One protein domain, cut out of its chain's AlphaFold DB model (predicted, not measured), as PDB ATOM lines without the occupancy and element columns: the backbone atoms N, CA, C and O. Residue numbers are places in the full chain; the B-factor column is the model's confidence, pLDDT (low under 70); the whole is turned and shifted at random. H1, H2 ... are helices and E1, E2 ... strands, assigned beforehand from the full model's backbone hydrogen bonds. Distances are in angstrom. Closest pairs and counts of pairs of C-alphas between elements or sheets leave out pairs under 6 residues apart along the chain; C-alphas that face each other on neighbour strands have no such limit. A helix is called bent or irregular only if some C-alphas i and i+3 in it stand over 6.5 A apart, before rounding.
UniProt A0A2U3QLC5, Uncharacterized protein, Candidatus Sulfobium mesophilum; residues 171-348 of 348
ATOM      1  N   CYS A 171     163.271 157.079 139.790       86.75
ATOM      2  CA  CYS A 171     163.661 155.736 140.163       86.75
ATOM      3  C   CYS A 171     164.125 155.685 141.604       86.75
ATOM      4  O   CYS A 171     164.637 156.663 142.147       86.75
ATOM      5  N   PHE A 172     163.919 154.531 142.223       88.44
ATOM      6  CA  PHE A 172     164.196 154.299 143.634       88.44
ATOM      7  C   PHE A 172     164.202 152.796 143.924       88.44
ATOM      8  O   PHE A 172     163.713 151.984 143.133       88.44
ATOM      9  N   PHE A 173     164.742 152.429 145.085       89.31
ATOM     10  CA  PHE A 173     164.692 151.061 145.588       89.31
ATOM     11  C   PHE A 173     163.570 150.872 146.610       89.31
ATOM     12  O   PHE A 173     163.354 151.722 147.474       89.31
ATOM     13  N   THR A 174     162.919 149.714 146.551       84.88
ATOM     14  CA  THR A 174     161.988 149.230 147.578       84.88
ATOM     15  C   THR A 174     162.378 147.838 148.070       84.88
ATOM     16  O   THR A 174     163.168 147.135 147.433       84.88
ATOM     17  N   ASP A 175     161.825 147.440 149.213       80.56
ATOM     18  CA  ASP A 175     161.864 146.066 149.710       80.56
ATOM     19  C   ASP A 175     160.914 145.141 148.922       80.56
ATOM     20  O   ASP A 175     160.240 145.557 147.974       80.56
ATOM     21  N   SER A 176     160.841 143.869 149.330       76.00
ATOM     22  CA  SER A 176     159.984 142.855 148.704       76.00
ATOM     23  C   SER A 176     158.479 143.094 148.850       76.00
ATOM     24  O   SER A 176     157.693 142.441 148.175       76.00
ATOM     25  N   ASN A 177     158.074 143.989 149.748       72.25
ATOM     26  CA  ASN A 177     156.681 144.370 149.966       72.25
ATOM     27  C   ASN A 177     156.343 145.697 149.266       72.25
ATOM     28  O   ASN A 177     155.244 146.213 149.449       72.25
ATOM     29  N   GLY A 178     157.281 146.270 148.501       72.31
ATOM     30  CA  GLY A 178     157.114 147.562 147.840       72.31
ATOM     31  C   GLY A 178     157.305 148.772 148.760       72.31
ATOM     32  O   GLY A 178     157.027 149.892 148.341       72.31
ATOM     33  N   ASN A 179     157.797 148.596 149.992       77.06
ATOM     34  CA  ASN A 179     158.098 149.726 150.872       77.06
ATOM     35  C   ASN A 179     159.446 150.348 150.509       77.06
ATOM     36  O   ASN A 179     160.409 149.637 150.225       77.06
ATOM     37  N   PHE A 180     159.549 151.672 150.594       83.12
ATOM     38  CA  PHE A 180     160.825 152.370 150.447       83.12
ATOM     39  C   PHE A 180     161.871 151.865 151.444       83.12
ATOM     40  O   PHE A 180     161.561 151.543 152.593       83.12
ATOM     41  N   LEU A 181     163.134 151.850 151.019       86.75
ATOM     42  CA  LEU A 181     164.237 151.630 151.948       86.75
ATOM     43  C   LEU A 181     164.355 152.819 152.907       86.75
ATOM     44  O   LEU A 181     164.148 153.966 152.515       86.75
ATOM     45  N   ALA A 182     164.718 152.550 154.158       86.50
ATOM     46  CA  ALA A 182     164.947 153.596 155.147       86.50
ATOM     47  C   ALA A 182     166.407 154.076 155.138       86.50
ATOM     48  O   ALA A 182     167.329 153.299 154.868       86.50
ATOM     49  N   ASP A 183     166.626 155.343 155.473       87.31
ATOM     50  CA  ASP A 183     167.939 155.873 155.826       87.31
ATOM     51  C   ASP A 183     168.330 155.493 157.271       87.31
ATOM     52  O   ASP A 183     167.610 154.796 157.990       87.31
ATOM     53  N   CYS A 184     169.482 155.979 157.732       87.88
ATOM     54  CA  CYS A 184     169.994 155.679 159.072       87.88
ATOM     55  C   CYS A 184     169.226 156.334 160.223       87.88
ATOM     56  O   CYS A 184     169.436 155.962 161.377       87.88
ATOM     57  N   SER A 185     168.360 157.305 159.929       88.44
ATOM     58  CA  SER A 185     167.427 157.877 160.901       88.44
ATOM     59  C   SER A 185     166.130 157.067 161.005       88.44
ATOM     60  O   SER A 185     165.336 157.295 161.916       88.44
ATOM     61  N   GLY A 186     165.930 156.097 160.103       82.56
ATOM     62  CA  GLY A 186     164.694 155.337 159.959       82.56
ATOM     63  C   GLY A 186     163.664 156.018 159.053       82.56
ATOM     64  O   GLY A 186     162.538 155.531 158.958       82.56
ATOM     65  N   ALA A 187     164.019 157.125 158.393       82.44
ATOM     66  CA  ALA A 187     163.137 157.812 157.460       82.44
ATOM     67  C   ALA A 187     163.129 157.098 156.104       82.44
ATOM     68  O   ALA A 187     164.171 156.687 155.601       82.44
ATOM     69  N   LEU A 188     161.948 156.951 155.507       81.88
ATOM     70  CA  LEU A 188     161.785 156.321 154.199       81.88
ATOM     71  C   LEU A 188     162.379 157.198 153.088       81.88
ATOM     72  O   LEU A 188     162.103 158.396 153.023       81.88
ATOM     73  N   VAL A 189     163.156 156.588 152.197       77.19
ATOM     74  CA  VAL A 189     163.818 157.259 151.075       77.19
ATOM     75  C   VAL A 189     163.060 156.958 149.789       77.19
ATOM     76  O   VAL A 189     163.170 155.874 149.223       77.19
ATOM     77  N   SER A 190     162.302 157.947 149.319       72.25
ATOM     78  CA  SER A 190     161.557 157.885 148.056       72.25
ATOM     79  C   SER A 190     162.312 158.486 146.868       72.25
ATOM     80  O   SER A 190     161.752 158.637 145.786       72.25
ATOM     81  N   THR A 191     163.565 158.888 147.076       76.06
ATOM     82  CA  THR A 191     164.429 159.448 146.038       76.06
ATOM     83  C   THR A 191     165.369 158.379 145.478       76.06
ATOM     84  O   THR A 191     165.485 157.260 145.977       76.06
ATOM     85  N   ASN A 192     166.093 158.757 144.438       81.62
ATOM     86  CA  ASN A 192     167.081 157.962 143.722       81.62
ATOM     87  C   ASN A 192     168.337 157.601 144.542       81.62
ATOM     88  O   ASN A 192     169.159 156.808 144.091       81.62
ATOM     89  N   SER A 193     168.530 158.128 145.754       83.88
ATOM     90  CA  SER A 193     169.676 157.727 146.579       83.88
ATOM     91  C   SER A 193     169.445 157.961 148.065       83.88
ATOM     92  O   SER A 193     168.750 158.899 148.443       83.88
ATOM     93  N   GLY A 194     170.086 157.141 148.901       80.50
ATOM     94  CA  GLY A 194     170.161 157.354 150.353       80.50
ATOM     95  C   GLY A 194     169.532 156.254 151.208       80.50
ATOM     96  O   GLY A 194     169.727 156.250 152.421       80.50
ATOM     97  N   GLY A 195     168.825 155.300 150.596       87.62
ATOM     98  CA  GLY A 195     168.313 154.125 151.298       87.62
ATOM     99  C   GLY A 195     169.439 153.238 151.835       87.62
ATOM    100  O   GLY A 195     170.562 153.235 151.315       87.62
ATOM    101  N   THR A 196     169.138 152.459 152.871       91.88
ATOM    102  CA  THR A 196     170.097 151.542 153.491       91.88
ATOM    103  C   THR A 196     169.552 150.131 153.627       91.88
ATOM    104  O   THR A 196     168.343 149.906 153.647       91.88
ATOM    105  N   PHE A 197     170.466 149.168 153.704       92.44
ATOM    106  CA  PHE A 197     170.153 147.770 153.972       92.44
ATOM    107  C   PHE A 197     171.204 147.159 154.896       92.44
ATOM    108  O   PHE A 197     172.299 147.692 155.081       92.44
ATOM    109  N   MET A 198     170.871 146.027 155.498       91.06
ATOM    110  CA  MET A 198     171.788 145.318 156.382       91.06
ATOM    111  C   MET A 198     172.355 144.094 155.684       91.06
ATOM    112  O   MET A 198     171.604 143.337 155.074       91.06
ATOM    113  N   LEU A 199     173.652 143.867 155.844       91.12
ATOM    114  CA  LEU A 199     174.308 142.600 155.560       91.12
ATOM    115  C   LEU A 199     174.234 141.734 156.817       91.12
ATOM    116  O   LEU A 199     174.642 142.164 157.897       91.12
ATOM    117  N   VAL A 200     173.700 140.525 156.679       89.56
ATOM    118  CA  VAL A 200     173.637 139.544 157.764       89.56
ATOM    119  C   VAL A 200     174.721 138.504 157.522       89.56
ATOM    120  O   VAL A 200     174.628 137.731 156.564       89.56
ATOM    121  N   ASP A 201     175.740 138.463 158.383       87.19
ATOM    122  CA  ASP A 201     176.840 137.500 158.313       87.19
ATOM    123  C   ASP A 201     176.774 136.406 159.393       87.19
ATOM    124  O   ASP A 201     176.207 136.542 160.478       87.19
ATOM    125  N   LYS A 202     177.366 135.252 159.080       85.44
ATOM    126  CA  LYS A 202     177.695 134.219 160.070       85.44
ATOM    127  C   LYS A 202     178.942 134.631 160.856       85.44
ATOM    128  O   LYS A 202     179.760 135.409 160.388       85.44
ATOM    129  N   LYS A 203     179.187 133.984 162.005       79.50
ATOM    130  CA  LYS A 203     180.407 134.184 162.824       79.50
ATOM    131  C   LYS A 203     181.731 134.045 162.053       79.50
ATOM    132  O   LYS A 203     182.742 134.575 162.497       79.50
ATOM    133  N   ASN A 204     181.740 133.309 160.942       83.44
ATOM    134  CA  ASN A 204     182.905 133.137 160.072       83.44
ATOM    135  C   ASN A 204     183.057 134.255 159.016       83.44
ATOM    136  O   ASN A 204     183.891 134.113 158.126       83.44
ATOM    137  N   GLY A 205     182.240 135.313 159.082       82.88
ATOM    138  CA  GLY A 205     182.264 136.450 158.168       82.88
ATOM    139  C   GLY A 205     181.570 136.218 156.826       82.88
ATOM    140  O   GLY A 205     181.639 137.093 155.978       82.88
ATOM    141  N   THR A 206     180.913 135.079 156.593       89.56
ATOM    142  CA  THR A 206     180.181 134.836 155.336       89.56
ATOM    143  C   THR A 206     178.805 135.493 155.372       89.56
ATOM    144  O   THR A 206     178.033 135.216 156.293       89.56
ATOM    145  N   ILE A 207     178.469 136.289 154.356       89.44
ATOM    146  CA  ILE A 207     177.139 136.890 154.201       89.44
ATOM    147  C   ILE A 207     176.136 135.793 153.859       89.44
ATOM    148  O   ILE A 207     176.357 134.989 152.954       89.44
ATOM    149  N   ILE A 208     175.020 135.750 154.575       90.25
ATOM    150  CA  ILE A 208     173.970 134.743 154.380       90.25
ATOM    151  C   ILE A 208     172.633 135.331 153.949       90.25
ATOM    152  O   ILE A 208     171.818 134.608 153.385       90.25
ATOM    153  N   ALA A 209     172.401 136.610 154.226       90.56
ATOM    154  CA  ALA A 209     171.185 137.310 153.855       90.56
ATOM    155  C   ALA A 209     171.434 138.820 153.843       90.56
ATOM    156  O   ALA A 209     172.427 139.310 154.388       90.56
ATOM    157  N   THR A 210     170.482 139.550 153.279       90.31
ATOM    158  CA  THR A 210     170.315 140.979 153.520       90.31
ATOM    159  C   THR A 210     169.021 141.237 154.292       90.31
ATOM    160  O   THR A 210     168.146 140.371 154.361       90.31
ATOM    161  N   ASN A 211     168.890 142.416 154.896       86.50
ATOM    162  CA  ASN A 211     167.608 142.923 155.382       86.50
ATOM    163  C   ASN A 211     167.349 144.324 154.796       86.50
ATOM    164  O   ASN A 211     168.083 145.249 155.160       86.50
ATOM    165  N   PRO A 212     166.350 144.484 153.908       83.88
ATOM    166  CA  PRO A 212     165.464 143.432 153.383       83.88
ATOM    167  C   PRO A 212     166.217 142.392 152.533       83.88
ATOM    168  O   PRO A 212     167.310 142.658 152.036       83.88
ATOM    169  N   GLY A 213     165.662 141.183 152.403       78.75
ATOM    170  CA  GLY A 213     166.310 140.058 151.706       78.75
ATOM    171  C   GLY A 213     166.330 140.168 150.176       78.75
ATOM    172  O   GLY A 213     167.094 139.463 149.521       78.75
ATOM    173  N   GLN A 214     165.490 141.036 149.618       82.19
ATOM    174  CA  GLN A 214     165.303 141.269 148.186       82.19
ATOM    175  C   GLN A 214     165.041 142.758 147.952       82.19
ATOM    176  O   GLN A 214     164.571 143.458 148.856       82.19
ATOM    177  N   PHE A 215     165.334 143.217 146.738       87.50
ATOM    178  CA  PHE A 215     165.189 144.608 146.324       87.50
ATOM    179  C   PHE A 215     164.370 144.692 145.046       87.50
ATOM    180  O   PHE A 215     164.532 143.867 144.146       87.50
ATOM    181  N   TYR A 216     163.560 145.735 144.932       88.31
ATOM    182  CA  TYR A 216     162.960 146.128 143.668       88.31
ATOM    183  C   TYR A 216     163.538 147.464 143.226       88.31
ATOM    184  O   TYR A 216     163.462 148.449 143.959       88.31
ATOM    185  N   TYR A 217     164.141 147.494 142.039       89.69
ATOM    186  CA  TYR A 217     164.444 148.751 141.361       89.69
ATOM    187  C   TYR A 217     163.188 149.200 140.619       89.69
ATOM    188  O   TYR A 217     162.663 148.443 139.805       89.69
ATOM    189  N   ASN A 218     162.711 150.403 140.916       86.19
ATOM    190  CA  ASN A 218     161.527 150.992 140.304       86.19
ATOM    191  C   ASN A 218     161.961 152.072 139.317       86.19
ATOM    192  O   ASN A 218     162.823 152.880 139.649       86.19
ATOM    193  N   TYR A 219     161.347 152.100 138.140       86.31
ATOM    194  CA  TYR A 219     161.497 153.137 137.125       86.31
ATOM    195  C   TYR A 219     160.108 153.625 136.730       86.31
ATOM    196  O   TYR A 219     159.274 152.818 136.320       86.31
ATOM    197  N   ILE A 220     159.859 154.922 136.848       83.75
ATOM    198  CA  ILE A 220     158.573 155.542 136.535       83.75
ATOM    199  C   ILE A 220     158.806 156.686 135.556       83.75
ATOM    200  O   ILE A 220     159.665 157.535 135.790       83.75
ATOM    201  N   TRP A 221     158.041 156.719 134.472       86.25
ATOM    202  CA  TRP A 221     158.127 157.744 133.436       86.25
ATOM    203  C   TRP A 221     156.752 157.991 132.808       86.25
ATOM    204  O   TRP A 221     156.010 157.041 132.592       86.25
ATOM    205  N   THR A 222     156.426 159.240 132.487       82.12
ATOM    206  CA  THR A 222     155.155 159.616 131.849       82.12
ATOM    207  C   THR A 222     155.397 159.970 130.390       82.12
ATOM    208  O   THR A 222     156.295 160.734 130.083       82.12
ATOM    209  N   ASN A 223     154.624 159.436 129.456       80.50
ATOM    210  CA  ASN A 223     154.785 159.816 128.060       80.50
ATOM    211  C   ASN A 223     154.097 161.154 127.777       80.50
ATOM    212  O   ASN A 223     152.891 161.202 127.571       80.50
ATOM    213  N   ASP A 224     154.863 162.241 127.720       74.44
ATOM    214  CA  ASP A 224     154.326 163.564 127.363       74.44
ATOM    215  C   ASP A 224     154.146 163.763 125.845       74.44
ATOM    216  O   ASP A 224     153.728 164.836 125.406       74.44
ATOM    217  N   GLY A 225     154.525 162.773 125.031       72.94
ATOM    218  CA  GLY A 225     154.434 162.799 123.572       72.94
ATOM    219  C   GLY A 225     153.338 161.881 123.020       72.94
ATOM    220  O   GLY A 225     152.603 161.261 123.786       72.94
ATOM    221  N   PRO A 226     153.229 161.749 121.685       76.38
ATOM    222  CA  PRO A 226     152.290 160.811 121.073       76.38
ATOM    223  C   PRO A 226     152.563 159.375 121.533       76.38
ATOM    224  O   PRO A 226     153.672 159.049 121.965       76.38
ATOM    225  N   THR A 227     151.564 158.499 121.385       79.81
ATOM    226  CA  THR A 227     151.710 157.068 121.676       79.81
ATOM    227  C   THR A 227     152.976 156.494 121.039       79.81
ATOM    228  O   THR A 227     153.219 156.679 119.843       79.81
ATOM    229  N   VAL A 228     153.766 155.777 121.838       79.94
ATOM    230  CA  VAL A 228     155.087 155.279 121.445       79.94
ATOM    231  C   VAL A 228     155.320 153.858 121.943       79.94
ATOM    232  O   VAL A 228     154.924 153.494 123.049       79.94
ATOM    233  N   ASP A 229     156.002 153.061 121.124       81.25
ATOM    234  CA  ASP A 229     156.545 151.769 121.529       81.25
ATOM    235  C   ASP A 229     157.954 151.964 122.097       81.25
ATOM    236  O   ASP A 229     158.874 152.384 121.388       81.25
ATOM    237  N   VAL A 230     158.130 151.639 123.374       80.62
ATOM    238  CA  VAL A 230     159.418 151.714 124.072       80.62
ATOM    239  C   VAL A 230     159.874 150.342 124.528       80.62
ATOM    240  O   VAL A 230     159.080 149.460 124.837       80.62
ATOM    241  N   GLN A 231     161.181 150.167 124.618       80.75
ATOM    242  CA  GLN A 231     161.824 149.049 125.280       80.75
ATOM    243  C   GLN A 231     162.580 149.564 126.491       80.75
ATOM    244  O   GLN A 231     163.281 150.573 126.427       80.75
ATOM    245  N   VAL A 232     162.461 148.844 127.599       78.69
ATOM    246  CA  VAL A 232     163.135 149.215 128.838       78.69
ATOM    247  C   VAL A 232     164.364 148.332 129.010       78.69
ATOM    248  O   VAL A 232     164.274 147.107 128.921       78.69
ATOM    249  N   GLN A 233     165.517 148.956 129.244       81.44
ATOM    250  CA  GLN A 233     166.790 148.264 129.423       81.44
ATOM    251  C   GLN A 233     167.354 148.539 130.810       81.44
ATOM    252  O   GLN A 233     167.610 149.695 131.145       81.44
ATOM    253  N   LEU A 234     167.592 147.471 131.574       86.50
ATOM    254  CA  LEU A 234     168.335 147.521 132.831       86.50
ATOM    255  C   LEU A 234     169.843 147.490 132.546       86.50
ATOM    256  O   LEU A 234     170.326 146.633 131.805       86.50
ATOM    257  N   SER A 235     170.596 148.398 133.156       84.31
ATOM    258  CA  SER A 235     172.052 148.494 133.048       84.31
ATOM    259  C   SER A 235     172.705 148.831 134.390       84.31
ATOM    260  O   SER A 235     172.038 149.041 135.403       84.31
ATOM    261  N   ASP A 236     174.040 148.841 134.394       86.19
ATOM    262  CA  ASP A 236     174.867 149.383 135.480       86.19
ATOM    263  C   ASP A 236     174.562 148.797 136.868       86.19
ATOM    264  O   ASP A 236     174.572 149.494 137.882       86.19
ATOM    265  N   LEU A 237     174.297 147.486 136.912       90.94
ATOM    266  CA  LEU A 237     174.089 146.763 138.163       90.94
ATOM    267  C   LEU A 237     175.377 146.727 138.989       90.94
ATOM    268  O   LEU A 237     176.374 146.113 138.602       90.94
ATOM    269  N   VAL A 238     175.323 147.336 140.169       93.94
ATOM    270  CA  VAL A 238     176.381 147.303 141.179       93.94
ATOM    271  C   VAL A 238     175.919 146.395 142.306       93.94
ATOM    272  O   VAL A 238     174.911 146.674 142.949       93.94
ATOM    273  N   ASN A 239     176.650 145.300 142.530       92.56
ATOM    274  CA  ASN A 239     176.386 144.312 143.584       92.56
ATOM    275  C   ASN A 239     174.955 143.741 143.611       92.56
ATOM    276  O   ASN A 239     174.494 143.250 144.640       92.56
ATOM    277  N   LEU A 240     174.273 143.750 142.466       91.56
ATOM    278  CA  LEU A 240     172.924 143.221 142.296       91.56
ATOM    279  C   LEU A 240     172.882 142.192 141.168       91.56
ATOM    280  O   LEU A 240     173.647 142.270 140.204       91.56
ATOM    281  N   VAL A 241     171.967 141.234 141.289       88.94
ATOM    282  CA  VAL A 241     171.648 140.245 140.252       88.94
ATOM    283  C   VAL A 241     170.129 140.099 140.108       88.94
ATOM    284  O   VAL A 241     169.440 140.033 141.129       88.94
ATOM    285  N   PRO A 242     169.580 140.022 138.880       85.69
ATOM    286  CA  PRO A 242     168.157 139.756 138.676       85.69
ATOM    287  C   PRO A 242     167.727 138.383 139.202       85.69
ATOM    288  O   PRO A 242     168.447 137.393 139.057       85.69
ATOM    289  N   GLN A 243     166.539 138.314 139.800       79.56
ATOM    290  CA  GLN A 243     165.974 137.086 140.363       79.56
ATOM    291  C   GLN A 243     165.163 136.306 139.317       79.56
ATOM    292  O   GLN A 243     163.934 136.299 139.317       79.56
ATOM    293  N   GLY A 244     165.874 135.602 138.434       69.44
ATOM    294  CA  GLY A 244     165.281 134.690 137.453       69.44
ATOM    295  C   GLY A 244     164.831 135.360 136.150       69.44
ATOM    296  O   GLY A 244     165.069 136.540 135.911       69.44
ATOM    297  N   ALA A 245     164.205 134.572 135.270       63.62
ATOM    298  CA  ALA A 245     163.803 135.013 133.929       63.62
ATOM    299  C   ALA A 245     162.615 135.995 133.919       63.62
ATOM    300  O   ALA A 245     162.417 136.684 132.924       63.62
ATOM    301  N   ASN A 246     161.875 136.077 135.031       63.22
ATOM    302  CA  ASN A 246     160.700 136.933 135.223       63.22
ATOM    303  C   ASN A 246     161.003 138.060 136.218       63.22
ATOM    304  O   ASN A 246     160.174 138.408 137.049       63.22
ATOM    305  N   ALA A 247     162.234 138.572 136.206       70.62
ATOM    306  CA  ALA A 247     162.625 139.618 137.138       70.62
ATOM    307  C   ALA A 247     161.930 140.956 136.838       70.62
ATOM    308  O   ALA A 247     161.860 141.786 137.733       70.62
ATOM    309  N   VAL A 248     161.448 141.175 135.610       77.12
ATOM    310  CA  VAL A 248     160.885 142.456 135.159       77.12
ATOM    311  C   VAL A 248     159.362 142.421 135.174       77.12
ATOM    312  O   VAL A 248     158.772 141.483 134.643       77.12
ATOM    313  N   HIS A 249     158.741 143.480 135.686       76.06
ATOM    314  CA  HIS A 249     157.312 143.751 135.522       76.06
ATOM    315  C   HIS A 249     157.127 145.174 135.001       76.06
ATOM    316  O   HIS A 249     157.818 146.073 135.474       76.06
ATOM    317  N   ALA A 250     156.212 145.395 134.058       75.12
ATOM    318  CA  ALA A 250     155.966 146.709 133.468       75.12
ATOM    319  C   ALA A 250     154.466 146.981 133.324       75.12
ATOM    320  O   ALA A 250     153.732 146.117 132.852       75.12
ATOM    321  N   TYR A 251     154.042 148.194 133.678       74.19
ATOM    322  CA  TYR A 251     152.647 148.639 133.632       74.19
ATOM    323  C   TYR A 251     152.543 150.016 133.017       74.19
ATOM    324  O   TYR A 251     153.344 150.889 133.334       74.19
ATOM    325  N   THR A 252     151.512 150.225 132.210       74.25
ATOM    326  CA  THR A 252     151.047 151.565 131.868       74.25
ATOM    327  C   THR A 252     149.779 151.858 132.652       74.25
ATOM    328  O   THR A 252     148.945 150.977 132.869       74.25
ATOM    329  N   PHE A 253     149.650 153.081 133.136       66.75
ATOM    330  CA  PHE A 253     148.426 153.566 133.746       66.75
ATOM    331  C   PHE A 253     148.156 154.975 133.256       66.75
ATOM    332  O   PHE A 253     149.063 155.804 133.167       66.75
ATOM    333  N   ASP A 254     146.904 155.215 132.904       68.62
ATOM    334  CA  ASP A 254     146.433 156.524 132.512       68.62
ATOM    335  C   ASP A 254     145.885 157.223 133.758       68.62
ATOM    336  O   ASP A 254     146.119 156.854 134.915       68.62
ATOM    337  N   THR A 255     145.126 158.275 133.525       52.22
ATOM    338  CA  THR A 255     144.607 159.124 134.592       52.22
ATOM    339  C   THR A 255     143.210 158.727 135.053       52.22
ATOM    340  O   THR A 255     142.681 159.308 136.000       52.22
ATOM    341  N   ALA A 256     142.647 157.676 134.447       46.03
ATOM    342  CA  ALA A 256     141.519 156.914 134.967       46.03
ATOM    343  C   ALA A 256     141.963 155.801 135.946       46.03
ATOM    344  O   ALA A 256     141.109 155.217 136.617       46.03
ATOM    345  N   GLY A 257     143.271 155.549 136.084       50.50
ATOM    346  CA  GLY A 257     143.857 154.529 136.955       50.50
ATOM    347  C   GLY A 257     144.703 153.539 136.155       50.50
ATOM    348  O   GLY A 257     145.177 153.848 135.065       50.50
ATOM    349  N   PHE A 258     144.909 152.328 136.680       45.78
ATOM    350  CA  PHE A 258     145.530 151.269 135.882       45.78
ATOM    351  C   PHE A 258     144.657 150.996 134.652       45.78
ATOM    352  O   PHE A 258     143.489 150.635 134.784       45.78
ATOM    353  N   THR A 259     145.222 151.145 133.453       47.19
ATOM    354  CA  THR A 259     144.540 150.781 132.199       47.19
ATOM    355  C   THR A 259     144.460 149.260 132.020       47.19
ATOM    356  O   THR A 259     143.844 148.781 131.070       47.19
ATOM    357  N   GLN A 260     145.067 148.497 132.940       48.66
ATOM    358  CA  GLN A 260     145.186 147.040 132.937       48.66
ATOM    359  C   GLN A 260     144.768 146.460 134.301       48.66
ATOM    360  O   GLN A 260     144.934 147.101 135.339       48.66
ATOM    361  N   ASP A 261     144.211 145.247 134.300       46.94
ATOM    362  CA  ASP A 261     143.769 144.541 135.512       46.94
ATOM    363  C   ASP A 261     144.954 144.275 136.456       46.94
ATOM    364  O   ASP A 261     146.004 143.814 136.017       46.94
ATOM    365  N   ILE A 262     144.804 144.512 137.758       45.34
ATOM    366  CA  ILE A 262     145.857 144.265 138.749       45.34
ATOM    367  C   ILE A 262     146.216 142.773 138.853       45.34
ATOM    368  O   ILE A 262     147.315 142.446 139.279       45.34
ATOM    369  N   ASP A 263     145.351 141.854 138.408       41.44
ATOM    370  CA  ASP A 263     145.688 140.425 138.319       41.44
ATOM    371  C   ASP A 263     146.732 140.132 137.221       41.44
ATOM    372  O   ASP A 263     147.473 139.145 137.300       41.44
ATOM    373  N   SER A 264     146.888 141.040 136.248       42.78
ATOM    374  CA  SER A 264     148.014 141.029 135.306       42.78
ATOM    375  C   SER A 264     149.339 141.459 135.950       42.78
ATOM    376  O   SER A 264     150.380 141.312 135.318       42.78
ATOM    377  N   PHE A 265     149.338 141.869 137.233       44.16
ATOM    378  CA  PHE A 265     150.539 142.226 137.999       44.16
ATOM    379  C   PHE A 265     151.567 141.080 138.107       44.16
ATOM    380  O   PHE A 265     152.769 141.288 138.270       44.16
ATOM    381  N   ASN A 266     151.076 139.840 138.023       42.06
ATOM    382  CA  ASN A 266     151.897 138.630 138.025       42.06
ATOM    383  C   ASN A 266     152.287 138.165 136.611       42.06
ATOM    384  O   ASN A 266     152.986 137.158 136.472       42.06
ATOM    385  N   MET A 267     151.811 138.842 135.561       42.88
ATOM    386  CA  MET A 267     152.126 138.507 134.179       42.88
ATOM    387  C   MET A 267     153.264 139.391 133.685       42.88
ATOM    388  O   MET A 267     153.269 140.605 133.835       42.88
ATOM    389  N   VAL A 268     154.257 138.743 133.086       49.00
ATOM    390  CA  VAL A 268     155.551 139.323 132.700       49.00
ATOM    391  C   VAL A 268     155.418 140.327 131.538       49.00
ATOM    392  O   VAL A 268     156.415 140.878 131.096       49.00
ATOM    393  N   ASN A 269     154.196 140.571 131.055       46.22
ATOM    394  CA  ASN A 269     153.773 141.473 129.981       46.22
ATOM    395  C   ASN A 269     152.356 141.082 129.507       46.22
ATOM    396  O   ASN A 269     151.822 140.029 129.858       46.22
ATOM    397  N   ASN A 270     151.779 141.927 128.650       35.69
ATOM    398  CA  ASN A 270     150.422 141.828 128.100       35.69
ATOM    399  C   ASN A 270     150.168 140.583 127.202       35.69
ATOM    400  O   ASN A 270     149.023 140.295 126.866       35.69
ATOM    401  N   ASP A 271     151.204 139.832 126.802       42.22
ATOM    402  CA  ASP A 271     151.100 138.622 125.960       42.22
ATOM    403  C   ASP A 271     151.588 137.325 126.648       42.22
ATOM    404  O   ASP A 271     151.483 136.242 126.066       42.22
ATOM    405  N   GLY A 272     152.104 137.410 127.882       41.22
ATOM    406  CA  GLY A 272     152.641 136.272 128.637       41.22
ATOM    407  C   GLY A 272     154.041 135.794 128.212       41.22
ATOM    408  O   GLY A 272     154.481 134.741 128.683       41.22
ATOM    409  N   THR A 273     154.755 136.525 127.348       46.53
ATOM    410  CA  THR A 273     156.119 136.190 126.909       46.53
ATOM    411  C   THR A 273     157.180 136.720 127.894       46.53
ATOM    412  O   THR A 273     157.332 137.923 128.044       46.53
ATOM    413  N   PRO A 274     158.021 135.895 128.538       51.47
ATOM    414  CA  PRO A 274     159.034 136.405 129.467       51.47
ATOM    415  C   PRO A 274     159.987 137.438 128.830       51.47
ATOM    416  O   PRO A 274     160.664 137.122 127.852       51.47
ATOM    417  N   CYS A 275     160.122 138.632 129.426       57.81
ATOM    418  CA  CYS A 275     161.052 139.695 128.991       57.81
ATOM    419  C   CYS A 275     162.541 139.332 129.137       57.81
ATOM    420  O   CYS A 275     163.427 140.128 128.811       57.81
ATOM    421  N   GLY A 276     162.830 138.154 129.695       56.97
ATOM    422  CA  GLY A 276     164.154 137.779 130.161       56.97
ATOM    423  C   GLY A 276     164.609 138.610 131.373       56.97
ATOM    424  O   GLY A 276     163.955 139.568 131.782       56.97
ATOM    425  N   PRO A 277     165.766 138.275 131.964       58.12
ATOM    426  CA  PRO A 277     166.254 138.904 133.197       58.12
ATOM    427  C   PRO A 277     166.671 140.382 133.056       58.12
ATOM    428  O   PRO A 277     166.893 141.040 134.071       58.12
ATOM    429  N   PHE A 278     166.794 140.907 131.830       56.81
ATOM    430  CA  PHE A 278     167.329 142.249 131.549       56.81
ATOM    431  C   PHE A 278     166.427 143.119 130.649       56.81
ATOM    432  O   PHE A 278     166.779 144.270 130.386       56.81
ATOM    433  N   GLY A 279     165.284 142.598 130.180       59.16
ATOM    434  CA  GLY A 279     164.592 143.143 129.006       59.16
ATOM    435  C   GLY A 279     165.292 142.740 127.693       59.16
ATOM    436  O   GLY A 279     166.384 142.162 127.732       59.16
ATOM    437  N   PRO A 280     164.705 143.030 126.519       56.47
ATOM    438  CA  PRO A 280     163.631 143.997 126.313       56.47
ATOM    439  C   PRO A 280     162.244 143.363 126.130       56.47
ATOM    440  O   PRO A 280     162.077 142.388 125.401       56.47
ATOM    441  N   CYS A 281     161.237 144.009 126.717       66.31
ATOM    442  CA  CYS A 281     159.851 143.917 126.265       66.31
ATOM    443  C   CYS A 281     159.473 145.235 125.597       66.31
ATOM    444  O   CYS A 281     159.787 146.302 126.128       66.31
ATOM    445  N   THR A 282     158.826 145.154 124.437       75.75
ATOM    446  CA  THR A 282     158.226 146.324 123.796       75.75
ATOM    447  C   THR A 282     156.923 146.647 124.515       75.75
ATOM    448  O   THR A 282     156.056 145.785 124.651       75.75
ATOM    449  N   ILE A 283     156.801 147.878 124.990       78.75
ATOM    450  CA  ILE A 283     155.664 148.383 125.747       78.75
ATOM    451  C   ILE A 283     155.106 149.571 124.978       78.75
ATOM    452  O   ILE A 283     155.827 150.527 124.698       78.75
ATOM    453  N   ASN A 284     153.821 149.502 124.649       82.00
ATOM    454  CA  ASN A 284     153.102 150.622 124.070       82.00
ATOM    455  C   ASN A 284     152.661 151.557 125.201       82.00
ATOM    456  O   ASN A 284     151.966 151.122 126.119       82.00
ATOM    457  N   VAL A 285     153.087 152.818 125.155       78.62
ATOM    458  CA  VAL A 285     152.742 153.840 126.150       78.62
ATOM    459  C   VAL A 285     151.953 154.932 125.443       78.62
ATOM    460  O   VAL A 285     152.480 155.578 124.534       78.62
ATOM    461  N   GLY A 286     150.685 155.109 125.819       79.81
ATOM    462  CA  GLY A 286     149.815 156.142 125.265       79.81
ATOM    463  C   GLY A 286     150.303 157.551 125.590       79.81
ATOM    464  O   GLY A 286     151.144 157.743 126.466       79.81
ATOM    465  N   GLU A 287     149.800 158.550 124.870       79.94
ATOM    466  CA  GLU A 287     150.015 159.953 125.240       79.94
ATOM    467  C   GLU A 287     149.377 160.244 126.608       79.94
ATOM    468  O   GLU A 287     148.195 159.983 126.822       79.94
ATOM    469  N   GLY A 288     150.166 160.785 127.536       73.12
ATOM    470  CA  GLY A 288     149.768 161.074 128.914       73.12
ATOM    471  C   GLY A 288     149.809 159.876 129.869       73.12
ATOM    472  O   GLY A 288     149.628 160.068 131.073       73.12
ATOM    473  N   ASP A 289     150.074 158.662 129.374       78.44
ATOM    474  CA  ASP A 289     150.177 157.464 130.210       78.44
ATOM    475  C   ASP A 289     151.486 157.452 131.001       78.44
ATOM    476  O   ASP A 289     152.539 157.886 130.533       78.44
ATOM    477  N   THR A 290     151.444 156.878 132.199       78.56
ATOM    478  CA  THR A 290     152.626 156.629 133.021       78.56
ATOM    479  C   THR A 290     153.027 155.166 132.955       78.56
ATOM    480  O   THR A 290     152.251 154.273 133.278       78.56
ATOM    481  N   LEU A 291     154.271 154.930 132.559       81.88
ATOM    482  CA  LEU A 291     154.952 153.650 132.607       81.88
ATOM    483  C   LEU A 291     155.612 153.460 133.981       81.88
ATOM    484  O   LEU A 291     156.445 154.272 134.379       81.88
ATOM    485  N   TRP A 292     155.318 152.354 134.662       83.19
ATOM    486  CA  TRP A 292     156.034 151.887 135.850       83.19
ATOM    487  C   TRP A 292     156.629 150.506 135.601       83.19
ATOM    488  O   TRP A 292     155.917 149.541 135.332       83.19
ATOM    489  N   VAL A 293     157.951 150.420 135.701       82.56
ATOM    490  CA  VAL A 293     158.721 149.188 135.544       82.56
ATOM    491  C   VAL A 293     159.410 148.848 136.853       82.56
ATOM    492  O   VAL A 293     160.004 149.714 137.496       82.56
ATOM    493  N   THR A 294     159.354 147.578 137.240       83.38
ATOM    494  CA  THR A 294     160.042 147.052 138.415       83.38
ATOM    495  C   THR A 294     160.956 145.902 138.032       83.38
ATOM    496  O   THR A 294     160.601 145.080 137.188       83.38
ATOM    497  N   TRP A 295     162.128 145.832 138.663       86.62
ATOM    498  CA  TRP A 295     163.025 144.685 138.564       86.62
ATOM    499  C   TRP A 295     163.257 144.081 139.931       86.62
ATOM    500  O   TRP A 295     163.763 144.758 140.823       86.62
ATOM    501  N   HIS A 296     162.958 142.796 140.063       86.12
ATOM    502  CA  HIS A 296     163.292 141.997 141.223       86.12
ATOM    503  C   HIS A 296     164.782 141.627 141.196       86.12
ATOM    504  O   HIS A 296     165.253 140.872 140.340       86.12
ATOM    505  N   LEU A 297     165.529 142.166 142.155       88.31
ATOM    506  CA  LEU A 297     166.974 142.041 142.286       88.31
ATOM    507  C   LEU A 297     167.340 141.457 143.659       88.31
ATOM    508  O   LEU A 297     166.659 141.674 144.660       88.31
ATOM    509  N   ALA A 298     168.465 140.751 143.724       89.25
ATOM    510  CA  ALA A 298     169.081 140.330 144.980       89.25
ATOM    511  C   ALA A 298     170.522 140.815 145.075       89.25
ATOM    512  O   ALA A 298     171.187 141.034 144.060       89.25
ATOM    513  N   TYR A 299     171.013 140.932 146.308       92.38
ATOM    514  CA  TYR A 299     172.413 141.232 146.563       92.38
ATOM    515  C   TYR A 299     173.307 140.101 146.042       92.38
ATOM    516  O   TYR A 299     173.104 138.928 146.355       92.38
ATOM    517  N   LYS A 300     174.314 140.457 145.242       91.44
ATOM    518  CA  LYS A 300     175.214 139.496 144.595       91.44
ATOM    519  C   LYS A 300     176.131 138.781 145.593       91.44
ATOM    520  O   LYS A 300     176.457 137.621 145.376       91.44
ATOM    521  N   GLY A 301     176.527 139.453 146.674       89.88
ATOM    522  CA  GLY A 301     177.512 138.941 147.636       89.88
ATOM    523  C   GLY A 301     176.974 137.911 148.639       89.88
ATOM    524  O   GLY A 301     177.664 137.587 149.605       89.88
ATOM    525  N   ILE A 302     175.751 137.390 148.470       89.50
ATOM    526  CA  ILE A 302     175.248 136.290 149.310       89.50
ATOM    527  C   ILE A 302     176.124 135.048 149.104       89.50
ATOM    528  O   ILE A 302     176.306 134.572 147.988       89.50
ATOM    529  N   GLY A 303     176.645 134.495 150.199       88.88
ATOM    530  CA  GLY A 303     177.592 133.378 150.190       88.88
ATOM    531  C   GLY A 303     179.060 133.799 150.088       88.88
ATOM    532  O   GLY A 303     179.938 132.950 150.255       88.88
ATOM    533  N   GLU A 304     179.346 135.086 149.878       89.56
ATOM    534  CA  GLU A 304     180.706 135.622 149.842       89.56
ATOM    535  C   GLU A 304     181.190 136.043 151.243       89.56
ATOM    536  O   GLU A 304     180.426 136.128 152.211       89.56
ATOM    537  N   GLN A 305     182.502 136.256 151.378       86.00
ATOM    538  CA  GLN A 305     183.075 136.856 152.584       86.00
ATOM    539  C   GLN A 305     182.633 138.310 152.692       86.00
ATOM    540  O   GLN A 305     182.572 139.013 151.685       86.00
ATOM    541  N   LYS A 306     182.349 138.765 153.913       75.75
ATOM    542  CA  LYS A 306     181.882 140.124 154.132       75.75
ATOM    543  C   LYS A 306     182.896 141.130 153.577       75.75
ATOM    544  O   LYS A 306     184.094 141.013 153.866       75.75
ATOM    545  N   PRO A 307     182.434 142.138 152.828       69.38
ATOM    546  CA  PRO A 307     183.229 143.314 152.545       69.38
ATOM    547  C   PRO A 307     183.681 143.934 153.870       69.38
ATOM    548  O   PRO A 307     183.025 143.768 154.906       69.38
ATOM    549  N   GLY A 308     184.758 144.717 153.851       64.75
ATOM    550  CA  GLY A 308     185.178 145.544 154.990       64.75
ATOM    551  C   GLY A 308     184.183 146.658 155.359       64.75
ATOM    552  O   GLY A 308     184.601 147.696 155.859       64.75
ATOM    553  N   ALA A 309     182.889 146.479 155.078       60.31
ATOM    554  CA  ALA A 309     181.826 147.413 155.385       60.31
ATOM    555  C   ALA A 309     181.786 147.705 156.892       60.31
ATOM    556  O   ALA A 309     181.928 146.815 157.739       60.31
ATOM    557  N   GLY A 310     181.602 148.980 157.233       64.81
ATOM    558  CA  GLY A 310     181.450 149.405 158.618       64.81
ATOM    559  C   GLY A 310     180.216 148.780 159.279       64.81
ATOM    560  O   GLY A 310     179.228 148.462 158.619       64.81
ATOM    561  N   TYR A 311     180.272 148.643 160.604       76.81
ATOM    562  CA  TYR A 311     179.115 148.305 161.450       76.81
ATOM    563  C   TYR A 311     178.185 149.509 161.696       76.81
ATOM    564  O   TYR A 311     177.180 149.408 162.394       76.81
ATOM    565  N   SER A 312     178.550 150.680 161.173       82.19
ATOM    566  CA  SER A 312     177.802 151.925 161.298       82.19
ATOM    567  C   SER A 312     176.952 152.168 160.059       82.19
ATOM    568  O   SER A 312     177.420 151.962 158.942       82.19
ATOM    569  N   CYS A 313     175.742 152.678 160.264       84.62
ATOM    570  CA  CYS A 313     174.908 153.219 159.202       84.62
ATOM    571  C   CYS A 313     175.260 154.712 158.973       84.62
ATOM    572  O   CYS A 313     175.324 155.450 159.963       84.62
ATOM    573  N   PRO A 314     175.453 155.182 157.722       83.69
ATOM    574  CA  PRO A 314     175.386 154.405 156.486       83.69
ATOM    575  C   PRO A 314     176.649 153.567 156.318       83.69
ATOM    576  O   PRO A 314     177.744 153.967 156.721       83.69
ATOM    577  N   GLY A 315     176.481 152.382 155.741       82.94
ATOM    578  CA  GLY A 315     177.609 151.511 155.456       82.94
ATOM    579  C   GLY A 315     178.343 151.919 154.182       82.94
ATOM    580  O   GLY A 315     178.050 152.941 153.565       82.94
ATOM    581  N   GLN A 316     179.327 151.111 153.794       85.12
ATOM    582  CA  GLN A 316     180.166 151.377 152.618       85.12
ATOM    583  C   GLN A 316     179.886 150.432 151.453       85.12
ATOM    584  O   GLN A 316     180.505 150.595 150.410       85.12
ATOM    585  N   GLU A 317     178.987 149.460 151.618       89.88
ATOM    586  CA  GLU A 317     178.704 148.482 150.573       89.88
ATOM    587  C   GLU A 317     177.629 149.014 149.618       89.88
ATOM    588  O   GLU A 317     176.464 149.070 150.002       89.88
ATOM    589  N   PRO A 318     177.951 149.431 148.385       92.25
ATOM    590  CA  PRO A 318     176.948 150.010 147.507       92.25
ATOM    591  C   PRO A 318     176.102 148.915 146.855       92.25
ATOM    592  O   PRO A 318     176.614 147.863 146.475       92.25
ATOM    593  N   ILE A 319     174.827 149.210 146.631       93.81
ATOM    594  CA  ILE A 319     174.053 148.610 145.544       93.81
ATOM    595  C   ILE A 319     173.594 149.712 144.598       93.81
ATOM    596  O   ILE A 319     173.366 150.851 145.015       93.81
ATOM    597  N   GLY A 320     173.457 149.374 143.323       93.94
ATOM    598  CA  GLY A 320     173.054 150.331 142.305       93.94
ATOM    599  C   GLY A 320     172.446 149.653 141.092       93.94
ATOM    600  O   GLY A 320     172.796 148.520 140.766       93.94
ATOM    601  N   ALA A 321     171.525 150.355 140.449       91.88
ATOM    602  CA  ALA A 321     170.926 149.955 139.187       91.88
ATOM    603  C   ALA A 321     170.593 151.204 138.373       91.88
ATOM    604  O   ALA A 321     170.250 152.247 138.941       91.88
ATOM    605  N   ALA A 322     170.672 151.092 137.052       90.69
ATOM    606  CA  ALA A 322     170.184 152.109 136.141       90.69
ATOM    607  C   ALA A 322     169.249 151.493 135.104       90.69
ATOM    608  O   ALA A 322     169.378 150.320 134.759       90.69
ATOM    609  N   ALA A 323     168.319 152.285 134.589       87.25
ATOM    610  CA  ALA A 323     167.520 151.892 133.444       87.25
ATOM    611  C   ALA A 323     167.320 153.049 132.476       87.25
ATOM    612  O   ALA A 323     167.370 154.221 132.849       87.25
ATOM    613  N   ARG A 324     167.080 152.704 131.214       86.00
ATOM    614  CA  ARG A 324     166.740 153.658 130.155       86.00
ATOM    615  C   ARG A 324     165.648 153.099 129.254       86.00
ATOM    616  O   ARG A 324     165.511 151.883 129.121       86.00
ATOM    617  N   LEU A 325     164.934 154.008 128.599       83.38
ATOM    618  CA  LEU A 325     164.004 153.694 127.521       83.38
ATOM    619  C   LEU A 325     164.714 153.845 126.175       83.38
ATOM    620  O   LEU A 325     165.418 154.832 125.944       83.38
ATOM    621  N   VAL A 326     164.527 152.870 125.294       78.94
ATOM    622  CA  VAL A 326     165.007 152.884 123.906       78.94
ATOM    623  C   VAL A 326     163.858 152.546 122.955       78.94
ATOM    624  O   VAL A 326     162.899 151.904 123.368       78.94
ATOM    625  N   ASP A 327     163.926 152.958 121.692       74.88
ATOM    626  CA  ASP A 327     162.998 152.472 120.658       74.88
ATOM    627  C   ASP A 327     163.387 151.084 120.129       74.88
ATOM    628  O   ASP A 327     164.410 150.496 120.490       74.88
ATOM    629  N   ALA A 328     162.580 150.583 119.191       67.75
ATOM    630  CA  ALA A 328     162.822 149.354 118.441       67.75
ATOM    631  C   ALA A 328     164.173 149.308 117.690       67.75
ATOM    632  O   ALA A 328     164.637 148.221 117.350       67.75
ATOM    633  N   ASN A 329     164.820 150.451 117.437       68.12
ATOM    634  CA  ASN A 329     166.140 150.540 116.808       68.12
ATOM    635  C   ASN A 329     167.273 150.670 117.840       68.12
ATOM    636  O   ASN A 329     168.411 150.958 117.463       68.12
ATOM    637  N   ASN A 330     166.982 150.476 119.133       67.38
ATOM    638  CA  ASN A 330     167.912 150.666 120.245       67.38
ATOM    639  C   ASN A 330     168.508 152.087 120.304       67.38
ATOM    640  O   ASN A 330     169.608 152.302 120.823       67.38
ATOM    641  N   THR A 331     167.794 153.067 119.753       69.44
ATOM    642  CA  THR A 331     168.148 154.478 119.893       69.44
ATOM    643  C   THR A 331     167.512 154.992 121.183       69.44
ATOM    644  O   THR A 331     166.443 154.538 121.574       69.44
ATOM    645  N   VAL A 332     168.176 155.897 121.905       61.50
ATOM    646  CA  VAL A 332     167.571 156.549 123.079       61.50
ATOM    647  C   VAL A 332     166.572 157.577 122.558       61.50
ATOM    648  O   VAL A 332     166.977 158.638 122.090       61.50
ATOM    649  N   THR A 333     165.287 157.233 122.559       53.47
ATOM    650  CA  THR A 333     164.305 157.943 121.718       53.47
ATOM    651  C   THR A 333     163.414 158.914 122.469       53.47
ATOM    652  O   THR A 333     162.875 159.810 121.833       53.47
ATOM    653  N   VAL A 334     163.240 158.764 123.788       53.06
ATOM    654  CA  VAL A 334     162.130 159.461 124.469       53.06
ATOM    655  C   VAL A 334     162.543 160.275 125.698       53.06
ATOM    656  O   VAL A 334     161.963 161.326 125.946       53.06
ATOM    657  N   VAL A 335     163.609 159.891 126.410       56.91
ATOM    658  CA  VAL A 335     164.151 160.696 127.519       56.91
ATOM    659  C   VAL A 335     165.672 160.734 127.449       56.91
ATOM    660  O   VAL A 335     166.345 159.703 127.505       56.91
ATOM    661  N   ALA A 336     166.231 161.939 127.350       47.69
ATOM    662  CA  ALA A 336     167.664 162.157 127.484       47.69
ATOM    663  C   ALA A 336     168.089 161.933 128.947       47.69
ATOM    664  O   ALA A 336     168.002 162.834 129.775       47.69
ATOM    665  N   GLY A 337     168.557 160.723 129.249       59.22
ATOM    666  CA  GLY A 337     169.087 160.352 130.559       59.22
ATOM    667  C   GLY A 337     168.311 159.186 131.150       59.22
ATOM    668  O   GLY A 337     167.153 159.324 131.526       59.22
ATOM    669  N   GLY A 338     168.954 158.020 131.222       76.50
ATOM    670  CA  GLY A 338     168.444 156.936 132.054       76.50
ATOM    671  C   GLY A 338     168.322 157.379 133.515       76.50
ATOM    672  O   GLY A 338     168.930 158.364 133.932       76.50
ATOM    673  N   CYS A 339     167.558 156.638 134.303       87.62
ATOM    674  CA  CYS A 339     167.444 156.879 135.734       87.62
ATOM    675  C   CYS A 339     168.340 155.906 136.486       87.62
ATOM    676  O   CYS A 339     168.351 154.720 136.167       87.62
ATOM    677  N   SER A 340     169.075 156.369 137.492       91.25
ATOM    678  CA  SER A 340     169.873 155.508 138.365       91.25
ATOM    679  C   SER A 340     169.433 155.640 139.815       91.25
ATOM    680  O   SER A 340     169.138 156.739 140.282       91.25
ATOM    681  N   ALA A 341     169.397 154.511 140.524       91.62
ATOM    682  CA  ALA A 341     169.143 154.475 141.955       91.62
ATOM    683  C   ALA A 341     170.297 153.799 142.699       91.62
ATOM    684  O   ALA A 341     170.940 152.890 142.168       91.62
ATOM    685  N   SER A 342     170.555 154.228 143.937       93.25
ATOM    686  CA  SER A 342     171.578 153.624 144.799       93.25
ATOM    687  C   SER A 342     171.161 153.535 146.268       93.25
ATOM    688  O   SER A 342     170.376 154.339 146.773       93.25
ATOM    689  N   ALA A 343     171.714 152.542 146.961       92.88
ATOM    690  CA  ALA A 343     171.570 152.345 148.401       92.88
ATOM    691  C   ALA A 343     172.873 151.789 148.994       92.88
ATOM    692  O   ALA A 343     173.741 151.310 148.261       92.88
ATOM    693  N   THR A 344     173.026 151.863 150.319       92.88
ATOM    694  CA  THR A 344     174.250 151.410 151.007       92.88
ATOM    695  C   THR A 344     173.981 150.383 152.102       92.88
ATOM    696  O   THR A 344     173.045 150.494 152.893       92.88
ATOM    697  N   GLY A 345     174.829 149.364 152.139       90.56
ATOM    698  CA  GLY A 345     174.780 148.228 153.039       90.56
ATOM    699  C   GLY A 345     175.771 148.378 154.182       90.56
ATOM    700  O   GLY A 345     176.931 148.737 153.955       90.56
ATOM    701  N   TYR A 346     175.332 148.077 155.401       88.19
ATOM    702  CA  TYR A 346     176.181 148.007 156.595       88.19
ATOM    703  C   TYR A 346     176.104 146.628 157.251       88.19
ATOM    704  O   TYR A 346     175.101 145.924 157.131       88.19
ATOM    705  N   ASN A 347     177.169 146.238 157.951       82.62
ATOM    706  CA  ASN A 347     177.209 144.978 158.692       82.62
ATOM    707  C   ASN A 347     176.436 145.105 160.013       82.62
ATOM    708  O   ASN A 347     176.528 146.141 160.678       82.62
ATOM    709  N   LYS A 348     175.726 144.048 160.422       71.69
ATOM    710  CA  LYS A 348     175.160 143.931 161.773       71.69
ATOM    711  C   LYS A 348     175.702 142.715 162.505       71.69
ATOM    712  O   LYS A 348     175.482 141.593 162.018       71.69
TER     713      LYS A 348
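AT A GLANCE: This is residues 171 to 348 of the 348 residues of an uncharacterized protein of Candidatus Sulfobium mesophilum (UniProt A0A2U3QLC5). What shape do these atoms make? Two strongly twisted sheets form a long sandwich, only partly face to face: E10 and E5 of a six-strand sheet lie over E4 and E9 of a branched five-strand sheet, and the six-strand sheet is curled like part of a barrel. H1, the one short helix, only grazes the branched sheet near E7. What is it made of? The printed part has 178 residues and runs E1 to E7, H1, then E8 to E11; it is mostly strand, with under half of its residues in named elements. The larger sheet runs E3, E2, E11, E10, E5, E8 and is mixed, while the neighbour pairs of the branched sheet are antiparallel. The whole is compact but elongated, with a radius of gyration of the C-alphas of 17.2 A and spans of 55 by 32 by 31 A.

IN THESE COORDINATES: Where do the first elements lie? E1, residues 171 to 174, begins at C-alpha 171 (163.661, 155.736, 140.163). E2 is residues 193 to 201, 24.5 A long, E3 207 to 211, E4 215 to 222, 23.1 A, and E5 228 to 238, 30.1 A. What follows? E6 is residues 240 to 242, E7 248 to 254, 20.3 A, H1 262 to 266, and E8 282 to 285. E9 is residues 290 to 299, 28.5 A, E10 317 to 326, 30.3 A, and E11 339 to 347, 27.6 A, ending at C-alpha 347 (177.209, 144.978, 158.692).

HOW THE PARTS SIT: How is the larger sheet joined? E2 and E11 are parallel, with N 199 and O 346 2.8 A apart; the hairpin of E2 and E3 has N 200 and O 209 at 2.9 A. The hairpin of E10 and E11 has N 345 and O 317 at 2.7 A, E10 and E5 have N 231 and O 326 at 2.7 A, and E5 and E8 have N 283 and O 230 at 2.8 A. How is the branched sheet joined? On one side of E9 is E4, with N 291 and O 221 at 2.7 A; on the other side are E6, with N 241 and O 298 at 2.9 A, and E7, with N 251 and O 292 at 2.8 A. E1 and E4 have N 174 and O 216 at 2.9 A. Where do the sheets come closest? The closest C-alphas of E1 and E11 are those of Phe 172 and Ala 341, 5.2 A apart, and of E4 and E10 those of Tyr 217 and Ala 321, 6.9 A. What of H1? It has 0 of 1 O i to N i+4 pairs within hydrogen-bond range and 1 of 2 O i to N i+3 pairs; it is neither bent nor irregular, but only just: C-alphas 263 and 266 are 6.5 A apart.

THE WHOLE: How far does it reach? The C-alphas of Lys 203 and Pro 226, the two farthest apart, are 56.9 A apart, and the printed part has no cut. Which links are long? Those from E1 to E2, H1 to E8, E9 to E10 and E10 to E11. Where is confidence low? The mean pLDDT of the printed part is 76.5; residues 244 to 246, 253 to 281, 307 to 310 and 328 to 337 are under 70.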